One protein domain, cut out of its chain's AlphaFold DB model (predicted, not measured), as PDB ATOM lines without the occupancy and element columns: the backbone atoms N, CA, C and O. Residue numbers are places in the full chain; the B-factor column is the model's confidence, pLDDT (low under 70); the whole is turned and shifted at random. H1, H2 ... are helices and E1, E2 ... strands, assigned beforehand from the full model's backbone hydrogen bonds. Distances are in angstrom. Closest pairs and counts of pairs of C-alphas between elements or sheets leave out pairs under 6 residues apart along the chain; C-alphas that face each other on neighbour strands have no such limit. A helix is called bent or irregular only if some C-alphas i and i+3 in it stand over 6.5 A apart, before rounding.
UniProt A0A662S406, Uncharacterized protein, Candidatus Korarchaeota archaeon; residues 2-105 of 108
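Overview. This is residues 2 to 105 of the 108 residues of an uncharacterized protein of Candidatus Korarchaeota archaeon (UniProt A0A662S406). The printed part is a sandwich of two sheets partly face to face: three short strands, E1, E2 and E5, cover part of a larger sheet of E4, E3, E6 and E7. The bent helix H1 leads away from one end, its residues 2 to 9 sticking out, and the short helix H2 packs on E4 and E3 at the other end. There are 104 residues printed, with two named helices and seven named strands in the order H1 E1 E2 E3 E4 E5 H2 E6 E7; both sheets, E4 - E3 - E6 - E7 and E1 - E2 - E5, are antiparallel, and the class is mixed, helices and strands. The whole is only just compact, close to loose, with a radius of gyration of the C-alphas of 15.3 A and spans of 52 by 31 by 19 A.

Arrangement. H1, residues 2 to 22, was assigned as one helix by its hydrogen bonds but is bent: C-alphas 10 and 13 are 6.6 A apart. Its arms H1a, residues 2 to 10, and H1b, residues 13 to 22, stand at a shallow tilt of 29 degrees. In H1a, H1b and H2, residues 78 to 83, every O i to N i+4 pair is within hydrogen-bond range. E1, residues 26 to 30, and E2, residues 36 to 40, form a hairpin, with N 29 and O 37 at 2.9 A. The closest C-alphas of H1b and E1 are those of Ser 20 and Ile 26, 6.6 A apart. E3, residues 46 to 54, and E4, residues 57 to 66, form a hairpin, with N 50 and O 62 at 2.8 A. E4 bends by 59 degrees at residue 60. E5, residues 70 to 74, is antiparallel to E2, with N 38 and O 72 at 2.8 A. The closest C-alphas of E4 and H2 are those of Gly 60 and Ser 80, 5.2 A apart; H2's height over the larger sheet is 8.5 A. E6, residues 86 to 92, is antiparallel to E3, with N 49 and O 90 at 2.8 A, and forms a hairpin with E7, residues 98 to 104, with N 89 and O 101 at 2.8 A. H1b is near E7, with 6 pairs of C-alphas within 10 A. The two sheets make a sandwich, two sheets face to face, their strands at 27 degrees.

Along the chain. H1a begins at C-alpha 2 (227.036, 141.304, 27.249) and is 12.6 A long; H1b is 14.0 A. E3 is 26.5 A, E4 26.9 A, E6 19.7 A and E7 20.0 A long. E7 ends at C-alpha 104 (257.992, 115.211, 46.769).

Size, cuts and confidence. The C-alphas farthest apart, of Ala 2 and Arg 82, are 52.5 A apart. The printed part has no cut, and no link is long. Its mean pLDDT is 86.0; residues 2, 4, 94 and 95 are under 70.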
ATOM      1  N   ALA A   2     225.868 141.974  27.849       66.75
ATOM      2  CA  ALA A   2     227.036 141.304  27.249       66.75
ATOM      3  C   ALA A   2     228.161 140.934  28.247       66.75
ATOM      4  O   ALA A   2     228.688 139.830  28.193       66.75
ATOM      5  N   VAL A   3     228.476 141.811  29.207       74.44
ATOM      6  CA  VAL A   3     229.524 141.563  30.220       74.44
ATOM      7  C   VAL A   3     229.158 140.417  31.171       74.44
ATOM      8  O   VAL A   3     230.015 139.612  31.514       74.44
ATOM      9  N   ALA A   4     227.882 140.295  31.550       66.31
ATOM     10  CA  ALA A   4     227.411 139.207  32.410       66.31
ATOM     11  C   ALA A   4     227.467 137.848  31.692       66.31
ATOM     12  O   ALA A   4     227.880 136.858  32.283       66.31
ATOM     13  N   ALA A   5     227.113 137.810  30.401       71.38
ATOM     14  CA  ALA A   5     227.239 136.602  29.589       71.38
ATOM     15  C   ALA A   5     228.708 136.181  29.417       71.38
ATOM     16  O   ALA A   5     229.026 135.008  29.582       71.38
ATOM     17  N   LEU A   6     229.614 137.132  29.162       73.31
ATOM     18  CA  LEU A   6     231.054 136.860  29.108       73.31
ATOM     19  C   LEU A   6     231.572 136.329  30.447       73.31
ATOM     20  O   LEU A   6     232.259 135.315  30.475       73.31
ATOM     21  N   PHE A   7     231.192 136.955  31.560       70.44
ATOM     22  CA  PHE A   7     231.586 136.519  32.899       70.44
ATOM     23  C   PHE A   7     231.137 135.081  33.208       70.44
ATOM     24  O   PHE A   7     231.928 134.281  33.704       70.44
ATOM     25  N   LEU A   8     229.902 134.720  32.844       70.69
ATOM     26  CA  LEU A   8     229.406 133.346  32.973       70.69
ATOM     27  C   LEU A   8     230.194 132.368  32.091       70.69
ATOM     28  O   LEU A   8     230.573 131.301  32.565       70.69
ATOM     29  N   LEU A   9     230.501 132.738  30.844       75.38
ATOM     30  CA  LEU A   9     231.307 131.905  29.943       75.38
ATOM     31  C   LEU A   9     232.725 131.652  30.483       75.38
ATOM     32  O   LEU A   9     233.256 130.564  30.281       75.38
ATOM     33  N   TYR A  10     233.314 132.609  31.208       77.19
ATOM     34  CA  TYR A  10     234.611 132.429  31.872       77.19
ATOM     35  C   TYR A  10     234.540 131.551  33.126       77.19
ATOM     36  O   TYR A  10     235.496 130.835  33.415       77.19
ATOM     37  N   LEU A  11     233.431 131.581  33.870       79.31
ATOM     38  CA  LEU A  11     233.268 130.798  35.100       79.31
ATOM     39  C   LEU A  11     232.916 129.330  34.850       79.31
ATOM     40  O   LEU A  11     233.315 128.467  35.628       79.31
ATOM     41  N   VAL A  12     232.178 129.028  33.780       81.56
ATOM     42  CA  VAL A  12     231.714 127.663  33.479       81.56
ATOM     43  C   VAL A  12     232.861 126.632  33.439       81.56
ATOM     44  O   VAL A  12     232.726 125.600  34.099       81.56
ATOM     45  N   PRO A  13     234.007 126.878  32.770       79.00
ATOM     46  CA  PRO A  13     235.147 125.958  32.791       79.00
ATOM     47  C   PRO A  13     235.697 125.681  34.196       79.00
ATOM     48  O   PRO A  13     236.037 124.539  34.491       79.00
ATOM     49  N   TRP A  14     235.737 126.690  35.076       78.50
ATOM     50  CA  TRP A  14     236.186 126.533  36.466       78.50
ATOM     51  C   TRP A  14     235.249 125.634  37.259       78.50
ATOM     52  O   TRP A  14     235.703 124.695  37.907       78.50
ATOM     53  N   VAL A  15     233.945 125.905  37.184       79.31
ATOM     54  CA  VAL A  15     232.927 125.127  37.900       79.31
ATOM     55  C   VAL A  15     232.943 123.677  37.431       79.31
ATOM     56  O   VAL A  15     232.952 122.764  38.251       79.31
ATOM     57  N   LEU A  16     233.002 123.459  36.116       80.06
ATOM     58  CA  LEU A  16     233.033 122.120  35.538       80.06
ATOM     59  C   LEU A  16     234.329 121.374  35.873       80.06
ATOM     60  O   LEU A  16     234.265 120.181  36.160       80.06
ATOM     61  N   LEU A  17     235.487 122.044  35.882       78.94
ATOM     62  CA  LEU A  17     236.747 121.421  36.289       78.94
ATOM     63  C   LEU A  17     236.740 121.057  37.778       78.94
ATOM     64  O   LEU A  17     237.091 119.935  38.127       78.94
ATOM     65  N   ALA A  18     236.308 121.979  38.643       76.94
ATOM     66  CA  ALA A  18     236.217 121.746  40.081       76.94
ATOM     67  C   ALA A  18     235.251 120.597  40.403       76.94
ATOM     68  O   ALA A  18     235.600 119.709  41.175       76.94
ATOM     69  N   TYR A  19     234.081 120.569  39.759       81.19
ATOM     70  CA  TYR A  19     233.133 119.459  39.855       81.19
ATOM     71  C   TYR A  19     233.753 118.141  39.380       81.19
ATOM     72  O   TYR A  19     233.679 117.136  40.077       81.19
ATOM     73  N   SER A  20     234.429 118.149  38.229       80.56
ATOM     74  CA  SER A  20     235.052 116.942  37.669       80.56
ATOM     75  C   SER A  20     236.149 116.375  38.564       80.56
ATOM     76  O   SER A  20     236.294 115.160  38.652       80.56
ATOM     77  N   LEU A  21     236.909 117.241  39.238       79.75
ATOM     78  CA  LEU A  21     237.894 116.836  40.237       79.75
ATOM     79  C   LEU A  21     237.230 116.307  41.513       79.75
ATOM     80  O   LEU A  21     237.658 115.281  42.029       79.75
ATOM     81  N   HIS A  22     236.186 116.983  42.004       80.50
ATOM     82  CA  HIS A  22     235.453 116.578  43.207       80.50
ATOM     83  C   HIS A  22     234.806 115.196  43.058       80.50
ATOM     84  O   HIS A  22     234.929 114.360  43.945       80.50
ATOM     85  N   GLU A  23     234.171 114.951  41.914       83.00
ATOM     86  CA  GLU A  23     233.478 113.700  41.593       83.00
ATOM     87  C   GLU A  23     234.419 112.608  41.054       83.00
ATOM     88  O   GLU A  23     233.970 111.516  40.709       83.00
ATOM     89  N   GLY A  24     235.722 112.884  40.920       82.19
ATOM     90  CA  GLY A  24     236.683 111.911  40.397       82.19
ATOM     91  C   GLY A  24     236.425 111.505  38.939       82.19
ATOM     92  O   GLY A  24     236.715 110.376  38.552       82.19
ATOM     93  N   LEU A  25     235.896 112.413  38.110       86.94
ATOM     94  CA  LEU A  25     235.622 112.165  36.686       86.94
ATOM     95  C   LEU A  25     236.890 112.105  35.827       86.94
ATOM     96  O   LEU A  25     236.820 111.784  34.644       86.94
ATOM     97  N   ILE A  26     238.042 112.441  36.398       86.50
ATOM     98  CA  ILE A  26     239.346 112.250  35.773       86.50
ATOM     99  C   ILE A  26     240.073 111.228  36.627       86.50
ATOM    100  O   ILE A  26     240.410 111.511  37.777       86.50
ATOM    101  N   ARG A  27     240.266 110.032  36.074       85.06
ATOM    102  CA  ARG A  27     240.853 108.897  36.789       85.06
ATOM    103  C   ARG A  27     242.240 108.617  36.246       85.06
ATOM    104  O   ARG A  27     242.498 108.795  35.057       85.06
ATOM    105  N   VAL A  28     243.130 108.218  37.145       84.81
ATOM    106  CA  VAL A  28     244.494 107.803  36.827       84.81
ATOM    107  C   VAL A  28     244.710 106.448  37.480       84.81
ATOM    108  O   VAL A  28     244.608 106.335  38.701       84.81
ATOM    109  N   GLU A  29     244.989 105.430  36.675       86.94
ATOM    110  CA  GLU A  29     245.182 104.052  37.125       86.94
ATOM    111  C   GLU A  29     246.506 103.486  36.583       86.94
ATOM    112  O   GLU A  29     246.927 103.846  35.481       86.94
ATOM    113  N   PRO A  30     247.211 102.627  37.338       83.50
ATOM    114  CA  PRO A  30     248.418 101.979  36.840       83.50
ATOM    115  C   PRO A  30     248.076 100.945  35.758       83.50
ATOM    116  O   PRO A  30     247.226 100.076  35.953       83.50
ATOM    117  N   GLY A  31     248.771 101.020  34.627       85.56
ATOM    118  CA  GLY A  31     248.700 100.054  33.539       85.56
ATOM    119  C   GLY A  31     249.555  98.803  33.794       85.56
ATOM    120  O   GLY A  31     250.504  98.834  34.584       85.56
ATOM    121  N   PRO A  32     249.261  97.682  33.109       79.44
ATOM    122  CA  PRO A  32     249.947  96.399  33.310       79.44
ATOM    123  C   PRO A  32     251.419  96.402  32.864       79.44
ATOM    124  O   PRO A  32     252.194  95.543  33.275       79.44
ATOM    125  N   ASP A  33     251.806  97.356  32.024       82.06
ATOM    126  CA  ASP A  33     253.153  97.571  31.493       82.06
ATOM    127  C   ASP A  33     253.936  98.657  32.254       82.06
ATOM    128  O   ASP A  33     255.029  99.042  31.840       82.06
ATOM    129  N   GLY A  34     253.388  99.164  33.365       73.50
ATOM    130  CA  GLY A  34     253.969 100.273  34.124       73.50
ATOM    131  C   GLY A  34     253.655 101.658  33.550       73.50
ATOM    132  O   GLY A  34     254.184 102.652  34.048       73.50
ATOM    133  N   SER A  35     252.798 101.748  32.527       87.69
ATOM    134  CA  SER A  35     252.203 103.019  32.100       87.69
ATOM    135  C   SER A  35     251.186 103.537  33.127       87.69
ATOM    136  O   SER A  35     250.779 102.830  34.047       87.69
ATOM    137  N   LEU A  36     250.766 104.791  32.978       88.19
ATOM    138  CA  LEU A  36     249.608 105.344  33.673       88.19
ATOM    139  C   LEU A  36     248.475 105.505  32.665       88.19
ATOM    140  O   LEU A  36     248.624 106.198  31.657       88.19
ATOM    141  N   ILE A  37     247.346 104.873  32.941       91.25
ATOM    142  CA  ILE A  37     246.116 105.000  32.172       91.25
ATOM    143  C   ILE A  37     245.345 106.186  32.735       91.25
ATOM    144  O   ILE A  37     245.078 106.253  33.932       91.25
ATOM    145  N   ILE A  38     245.016 107.141  31.872       91.75
ATOM    146  CA  ILE A  38     244.261 108.334  32.237       91.75
ATOM    147  C   ILE A  38     242.946 108.334  31.472       91.75
ATOM    148  O   ILE A  38     242.929 108.362  30.237       91.75
ATOM    149  N   GLU A  39     241.852 108.374  32.219       92.62
ATOM    150  CA  GLU A  39     240.490 108.398  31.701       92.62
ATOM    151  C   GLU A  39     239.832 109.745  31.986       92.62
ATOM    152  O   GLU A  39     239.986 110.323  33.066       92.62
ATOM    153  N   ASN A  40     239.061 110.243  31.021       93.44
ATOM    154  CA  ASN A  40     238.301 111.475  31.166       93.44
ATOM    155  C   ASN A  40     236.802 111.227  30.978       93.44
ATOM    156  O   ASN A  40     236.294 111.254  29.859       93.44
ATOM    157  N   PHE A  41     236.084 111.076  32.083       91.00
ATOM    158  CA  PHE A  41     234.622 111.016  32.133       91.00
ATOM    159  C   PHE A  41     233.972 112.399  32.248       91.00
ATOM    160  O   PHE A  41     232.745 112.508  32.258       91.00
ATOM    161  N   SER A  42     234.766 113.470  32.338       88.06
ATOM    162  CA  SER A  42     234.225 114.826  32.398       88.06
ATOM    163  C   SER A  42     233.601 115.243  31.060       88.06
ATOM    164  O   SER A  42     234.035 114.788  29.995       88.06
ATOM    165  N   PRO A  43     232.633 116.177  31.067       87.06
ATOM    166  CA  PRO A  43     232.096 116.758  29.837       87.06
ATOM    167  C   PRO A  43     233.085 117.712  29.143       87.06
ATOM    168  O   PRO A  43     232.761 118.295  28.108       87.06
ATOM    169  N   LEU A  44     234.283 117.909  29.702       88.12
ATOM    170  CA  LEU A  44     235.284 118.841  29.210       88.12
ATOM    171  C   LEU A  44     236.395 118.121  28.452       88.12
ATOM    172  O   LEU A  44     236.800 117.012  28.792       88.12
ATOM    173  N   ARG A  45     236.968 118.801  27.455       90.00
ATOM    174  CA  ARG A  45     238.303 118.434  26.978       90.00
ATOM    175  C   ARG A  45     239.323 118.896  28.013       90.00
ATOM    176  O   ARG A  45     239.346 120.078  28.363       90.00
ATOM    177  N   VAL A  46     240.193 117.990  28.435       90.81
ATOM    178  CA  VAL A  46     241.252 118.286  29.401       90.81
ATOM    179  C   VAL A  46     242.622 117.928  28.847       90.81
ATOM    180  O   VAL A  46     242.765 117.036  28.012       90.81
ATOM    181  N   ARG A  47     243.638 118.647  29.302       91.81
ATOM    182  CA  ARG A  47     245.047 118.322  29.121       91.81
ATOM    183  C   ARG A  47     245.589 117.878  30.467       91.81
ATOM    184  O   ARG A  47     245.433 118.608  31.442       91.81
ATOM    185  N   VAL A  48     246.213 116.711  30.498       90.56
ATOM    186  CA  VAL A  48     246.878 116.157  31.674       90.56
ATOM    187  C   VAL A  48     248.365 116.080  31.376       90.56
ATOM    188  O   VAL A  48     248.770 115.447  30.405       90.56
ATOM    189  N   GLY A  49     249.168 116.749  32.188       91.38
ATOM    190  CA  GLY A  49     250.620 116.709  32.143       91.38
ATOM    191  C   GLY A  49     251.169 116.117  33.430       91.38
ATOM    192  O   GLY A  49     250.699 116.455  34.509       91.38
ATOM    193  N   ILE A  50     252.177 115.264  33.321       91.88
ATOM    194  CA  ILE A  50     253.019 114.829  34.431       91.88
ATOM    195  C   ILE A  50     254.429 115.315  34.128       91.88
ATOM    196  O   ILE A  50     254.956 115.068  33.045       91.88
ATOM    197  N   SER A  51     255.041 116.017  35.070       94.00
ATOM    198  CA  SER A  51     256.413 116.500  34.976       94.00
ATOM    199  C   SER A  51     257.220 115.984  36.156       94.00
ATOM    200  O   SER A  51     256.768 116.028  37.297       94.00
ATOM    201  N   LEU A  52     258.414 115.486  35.864       93.81
ATOM    202  CA  LEU A  52     259.361 114.966  36.841       93.81
ATOM    203  C   LEU A  52     260.524 115.944  36.970       93.81
ATOM    204  O   LEU A  52     261.038 116.434  35.959       93.81
ATOM    205  N   TYR A  53     260.937 116.216  38.201       94.38
ATOM    206  CA  TYR A  53     261.990 117.166  38.538       94.38
ATOM    207  C   TYR A  53     263.042 116.518  39.436       94.38
ATOM    208  O   TYR A  53     262.714 115.639  40.226       94.38
ATOM    209  N   SER A  54     264.286 116.973  39.290       94.25
ATOM    210  CA  SER A  54     265.407 116.723  40.199       94.25
ATOM    211  C   SER A  54     265.966 118.085  40.609       94.25
ATOM    212  O   SER A  54     266.489 118.832  39.770       94.25
ATOM    213  N   GLY A  55     265.743 118.480  41.860       91.06
ATOM    214  CA  GLY A  55     265.850 119.870  42.290       91.06
ATOM    215  C   GLY A  55     264.941 120.784  41.457       91.06
ATOM    216  O   GLY A  55     263.729 120.586  41.369       91.06
ATOM    217  N   GLU A  56     265.529 121.789  40.807       91.38
ATOM    218  CA  GLU A  56     264.799 122.729  39.940       91.38
ATOM    219  C   GLU A  56     264.747 122.293  38.465       91.38
ATOM    220  O   GLU A  56     264.014 122.874  37.661       91.38
ATOM    221  N   ALA A  57     265.513 121.270  38.078       93.75
ATOM    222  CA  ALA A  57     265.590 120.828  36.692       93.75
ATOM    223  C   ALA A  57     264.456 119.850  36.369       93.75
ATOM    224  O   ALA A  57     264.277 118.847  37.057       93.75
ATOM    225  N   ARG A  58     263.717 120.102  35.279       94.31
ATOM    226  CA  ARG A  58     262.789 119.110  34.721       94.31
ATOM    227  C   ARG A  58     263.602 118.003  34.052       94.31
ATOM    228  O   ARG A  58     264.281 118.263  33.062       94.31
ATOM    229  N   VAL A  59     263.507 116.788  34.579       94.44
ATOM    230  CA  VAL A  59     264.232 115.607  34.081       94.44
ATOM    231  C   VAL A  59     263.394 114.760  33.131       94.44
ATOM    232  O   VAL A  59     263.949 114.078  32.282       94.44
ATOM    233  N   GLY A  60     262.063 114.853  33.213       93.06
ATOM    234  CA  GLY A  60     261.178 114.103  32.330       93.06
ATOM    235  C   GLY A  60     259.705 114.452  32.495       93.06
ATOM    236  O   GLY A  60     259.333 115.452  33.123       93.06
ATOM    237  N   GLY A  61     258.851 113.631  31.894       92.12
ATOM    238  CA  GLY A  61     257.405 113.775  31.971       92.12
ATOM    239  C   GLY A  61     256.678 113.329  30.710       92.12
ATOM    240  O   GLY A  61     257.293 112.964  29.713       92.12
ATOM    241  N   ALA A  62     255.355 113.412  30.756       92.62
ATOM    242  CA  ALA A  62     254.467 113.135  29.639       92.62
ATOM    243  C   ALA A  62     253.292 114.116  29.658       92.62
ATOM    244  O   ALA A  62     252.906 114.617  30.712       92.62
ATOM    245  N   GLU A  63     252.711 114.395  28.496       92.44
ATOM    246  CA  GLU A  63     251.506 115.213  28.385       92.44
ATOM    247  C   GLU A  63     250.534 114.569  27.405       92.44
ATOM    248  O   GLU A  63     250.929 114.063  26.353       92.44
ATOM    249  N   VAL A  64     249.249 114.613  27.743       92.50
ATOM    250  CA  VAL A  64     248.183 114.088  26.905       92.50
ATOM    251  C   VAL A  64     246.956 114.988  26.927       92.50
ATOM    252  O   VAL A  64     246.639 115.635  27.921       92.50
ATOM    253  N   SER A  65     246.246 115.039  25.801       93.12
ATOM    254  CA  SER A  65     244.946 115.699  25.695       93.12
ATOM    255  C   SER A  65     243.840 114.659  25.548       93.12
ATOM    256  O   SER A  65     243.899 113.804  24.663       93.12
ATOM    257  N   LEU A  66     242.817 114.769  26.388       92.94
ATOM    258  CA  LEU A  66     241.700 113.839  26.493       92.94
ATOM    259  C   LEU A  66     240.396 114.548  26.126       92.94
ATOM    260  O   LEU A  66     240.035 115.574  26.704       92.94
ATOM    261  N   SER A  67     239.680 113.994  25.152       93.62
ATOM    262  CA  SER A  67     238.281 114.346  24.889       93.62
ATOM    263  C   SER A  67     237.372 113.766  25.990       93.62
ATOM    264  O   SER A  67     237.788 112.825  26.672       93.62
ATOM    265  N   PRO A  68     236.136 114.265  26.148       92.44
ATOM    266  CA  PRO A  68     235.117 113.589  26.951       92.44
ATOM    267  C   PRO A  68     234.940 112.123  26.533       92.44
ATOM    268  O   PRO A  68     234.864 111.831  25.338       92.44
ATOM    269  N   GLY A  69     234.898 111.215  27.508       93.12
ATOM    270  CA  GLY A  69     234.749 109.769  27.324       93.12
ATOM    271  C   GLY A  69     235.968 109.052  26.736       93.12
ATOM    272  O   GLY A  69     235.839 107.912  26.304       93.12
ATOM    273  N   SER A  70     237.129 109.712  26.655       95.06
ATOM    274  CA  SER A  70     238.348 109.104  26.107       95.06
ATOM    275  C   SER A  70     239.324 108.653  27.189       95.06
ATOM    276  O   SER A  70     239.363 109.218  28.282       95.06
ATOM    277  N   GLU A  71     240.153 107.684  26.818       94.06
ATOM    278  CA  GLU A  71     241.249 107.146  27.616       94.06
ATOM    279  C   GLU A  71     242.564 107.241  26.833       94.06
ATOM    280  O   GLU A  71     242.590 107.107  25.598       94.06
ATOM    281  N   ARG A  72     243.667 107.467  27.553       94.19
ATOM    282  CA  ARG A  72     245.028 107.351  27.029       94.19
ATOM    283  C   ARG A  72     245.973 106.754  28.063       94.19
ATOM    284  O   ARG A  72     245.970 107.176  29.213       94.19
ATOM    285  N   ALA A  73     246.853 105.869  27.608       91.31
ATOM    286  CA  ALA A  73     248.028 105.463  28.365       91.31
ATOM    287  C   ALA A  73     249.173 106.460  28.140       91.31
ATOM    288  O   ALA A  73     249.421 106.888  27.007       91.31
ATOM    289  N   ILE A  74     249.877 106.815  29.212       91.00
ATOM    290  CA  ILE A  74     251.126 107.572  29.167       91.00
ATOM    291  C   ILE A  74     252.241 106.759  29.822       91.00
ATOM    292  O   ILE A  74     252.074 106.195  30.900       91.00
ATOM    293  N   SER A  75     253.400 106.715  29.177       88.62
ATOM    294  CA  SER A  75     254.595 106.085  29.733       88.62
ATOM    295  C   SER A  75     255.552 107.170  30.201       88.62
ATOM    296  O   SER A  75     255.834 108.119  29.467       88.62
ATOM    297  N   LEU A  76     256.041 107.030  31.430       86.31
ATOM    298  CA  LEU A  76     257.113 107.862  31.955       86.31
ATOM    299  C   LEU A  76     258.443 107.155  31.707       86.31
ATOM    300  O   LEU A  76     258.545 105.939  31.857       86.31
ATOM    301  N   ASP A  77     259.452 107.925  31.318       87.88
ATOM    302  CA  ASP A  77     260.797 107.404  31.111       87.88
ATOM    303  C   ASP A  77     261.382 106.864  32.441       87.88
ATOM    304  O   ASP A  77     261.440 107.608  33.427       87.88
ATOM    305  N   PRO A  78     261.809 105.586  32.502       86.94
ATOM    306  CA  PRO A  78     262.310 104.979  33.735       86.94
ATOM    307  C   PRO A  78     263.555 105.660  34.310       86.94
ATOM    308  O   PRO A  78     263.701 105.715  35.530       86.94
ATOM    309  N   GLU A  79     264.448 106.184  33.465       88.81
ATOM    310  CA  GLU A  79     265.642 106.908  33.923       88.81
ATOM    311  C   GLU A  79     265.246 108.212  34.623       88.81
ATOM    312  O   GLU A  79     265.706 108.492  35.730       88.81
ATOM    313  N   SER A  80     264.296 108.949  34.044       89.38
ATOM    314  CA  SER A  80     263.715 110.147  34.656       89.38
ATOM    315  C   SER A  80     263.088 109.863  36.026       89.38
ATOM    316  O   SER A  80     263.261 110.655  36.948       89.38
ATOM    317  N   LEU A  81     262.389 108.732  36.190       85.06
ATOM    318  CA  LEU A  81     261.791 108.328  37.473       85.06
ATOM    319  C   LEU A  81     262.835 107.997  38.548       85.06
ATOM    320  O   LEU A  81     262.578 108.227  39.725       85.06
ATOM    321  N   ARG A  82     264.004 107.466  38.165       87.56
ATOM    322  CA  ARG A  82     265.078 107.110  39.111       87.56
ATOM    323  C   ARG A  82     265.761 108.322  39.729       87.56
ATOM    324  O   ARG A  82     266.228 108.237  40.859       87.56
ATOM    325  N   VAL A  83     265.866 109.410  38.972       91.94
ATOM    326  CA  VAL A  83     266.580 110.627  39.393       91.94
ATOM    327  C   VAL A  83     265.648 111.725  39.908       91.94
ATOM    328  O   VAL A  83     266.128 112.733  40.431       91.94
ATOM    329  N   ALA A  84     264.333 111.560  39.740       91.25
ATOM    330  CA  ALA A  84     263.347 112.545  40.158       91.25
ATOM    331  C   ALA A  84     263.137 112.543  41.677       91.25
ATOM    332  O   ALA A  84     262.891 111.504  42.284       91.25
ATOM    333  N   ASP A  85     263.160 113.732  42.276       93.44
ATOM    334  CA  ASP A  85     262.829 113.980  43.683       93.44
ATOM    335  C   ASP A  85     261.476 114.691  43.855       93.44
ATOM    336  O   ASP A  85     260.929 114.753  44.958       93.44
ATOM    337  N   ARG A  86     260.890 115.197  42.764       92.50
ATOM    338  CA  ARG A  86     259.586 115.866  42.752       92.50
ATOM    339  C   ARG A  86     258.802 115.510  41.495       92.50
ATOM    340  O   ARG A  86     259.331 115.499  40.387       92.50
ATOM    341  N   MET A  87     257.503 115.290  41.666       91.12
ATOM    342  CA  MET A  87     256.541 115.094  40.585       91.12
ATOM    343  C   MET A  87     255.480 116.193  40.632       91.12
ATOM    344  O   MET A  87     254.950 116.499  41.695       91.12
ATOM    345  N   GLU A  88     255.142 116.758  39.478       93.19
ATOM    346  CA  GLU A  88     254.041 117.706  39.303       93.19
ATOM    347  C   GLU A  88     253.039 117.140  38.299       93.19
ATOM    348  O   GLU A  88     253.402 116.796  37.176       93.19
ATOM    349  N   MET A  89     251.769 117.070  38.685       89.12
ATOM    350  CA  MET A  89     250.658 116.809  37.783       89.12
ATOM    351  C   MET A  89     249.937 118.122  37.489       89.12
ATOM    352  O   MET A  89     249.492 118.823  38.396       89.12
ATOM    353  N   THR A  90     249.809 118.440  36.208       90.25
ATOM    354  CA  THR A  90     249.060 119.585  35.697       90.25
ATOM    355  C   THR A  90     247.796 119.093  35.013       90.25
ATOM    356  O   THR A  90     247.852 118.257  34.116       90.25
ATOM    357  N   LEU A  91     246.653 119.648  35.392       88.00
ATOM    358  CA  LEU A  91     245.381 119.445  34.723       88.00
ATOM    359  C   LEU A  91     244.863 120.786  34.206       88.00
ATOM    360  O   LEU A  91     244.688 121.719  34.983       88.00
ATOM    361  N   SER A  92     244.572 120.886  32.909       88.00
ATOM    362  CA  SER A  92     244.067 122.122  32.306       88.00
ATOM    363  C   SER A  92     242.882 121.911  31.372       88.00
ATOM    364  O   SER A  92     242.850 120.977  30.573       88.00
ATOM    365  N   THR A  93     241.937 122.848  31.390       82.62
ATOM    366  CA  THR A  93     240.860 122.952  30.396       82.62
ATOM    367  C   THR A  93     241.300 123.850  29.236       82.62
ATOM    368  O   THR A  93     240.913 125.019  29.162       82.62
ATOM    369  N   MET A  94     242.150 123.325  28.345       69.62
ATOM    370  CA  MET A  94     242.609 124.003  27.116       69.62
ATOM    371  C   MET A  94     243.064 125.470  27.308       69.62
ATOM    372  O   MET A  94     242.844 126.304  26.432       69.62
ATOM    373  N   GLY A  95     243.693 125.798  28.443       60.94
ATOM    374  CA  GLY A  95     244.241 127.135  28.710       60.94
ATOM    375  C   GLY A  95     243.299 128.142  29.383       60.94
ATOM    376  O   GLY A  95     243.701 129.284  29.573       60.94
ATOM    377  N   LEU A  96     242.076 127.753  29.764       70.31
ATOM    378  CA  LEU A  96     241.180 128.622  30.550       70.31
ATOM    379  C   LEU A  96     241.383 128.466  32.060       70.31
ATOM    380  O   LEU A  96     241.287 129.439  32.804       70.31
ATOM    381  N   VAL A  97     241.662 127.238  32.500       77.25
ATOM    382  CA  VAL A  97     241.877 126.875  33.901       77.25
ATOM    383  C   VAL A  97     243.015 125.879  33.964       77.25
ATOM    384  O   VAL A  97     243.135 125.022  33.082       77.25
ATOM    385  N   GLU A  98     243.839 125.991  34.996       84.25
ATOM    386  CA  GLU A  98     244.932 125.074  35.269       84.25
ATOM    387  C   GLU A  98     245.000 124.787  36.768       84.25
ATOM    388  O   GLU A  98     244.972 125.699  37.592       84.25
ATOM    389  N   VAL A  99     245.073 123.505  37.105       83.94
ATOM    390  CA  VAL A  99     245.288 123.004  38.458       83.94
ATOM    391  C   VAL A  99     246.604 122.250  38.450       83.94
ATOM    392  O   VAL A  99     246.817 121.379  37.607       83.94
ATOM    393  N   ARG A 100     247.483 122.584  39.392       88.38
ATOM    394  CA  ARG A 100     248.764 121.908  39.579       88.38
ATOM    395  C   ARG A 100     248.797 121.284  40.956       88.38
ATOM    396  O   ARG A 100     248.522 121.955  41.948       88.38
ATOM    397  N   ALA A 101     249.145 120.012  41.000       85.31
ATOM    398  CA  ALA A 101     249.421 119.292  42.226       85.31
ATOM    399  C   ALA A 101     250.863 118.797  42.164       85.31
ATOM    400  O   ALA A 101     251.270 118.198  41.172       85.31
ATOM    401  N   ALA A 102     251.644 119.088  43.200       89.06
ATOM    402  CA  ALA A 102     253.044 118.704  43.278       89.06
ATOM    403  C   ALA A 102     253.290 117.866  44.530       89.06
ATOM    404  O   ALA A 102     252.766 118.170  45.604       89.06
ATOM    405  N   TRP A 103     254.113 116.833  44.384       88.44
ATOM    406  CA  TRP A 103     254.501 115.926  45.455       88.44
ATOM    407  C   TRP A 103     256.009 115.718  45.433       88.44
ATOM    408  O   TRP A 103     256.617 115.583  44.369       88.44
ATOM    409  N   THR A 104     256.611 115.664  46.614       90.38
ATOM    410  CA  THR A 104     257.992 115.211  46.769       90.38
ATOM    411  C   THR A 104     258.007 113.689  46.740       90.38
ATOM    412  O   THR A 104     257.258 113.037  47.468       90.38
ATOM    413  N   LEU A 105     258.867 113.125  45.903       80.56
ATOM    414  CA  LEU A 105     259.146 111.699  45.844       80.56
ATOM    415  C   LEU A 105     260.197 111.399  46.921       80.56
ATOM    416  O   LEU A 105     261.377 111.229  46.631       80.56
TER     417      LEU A 105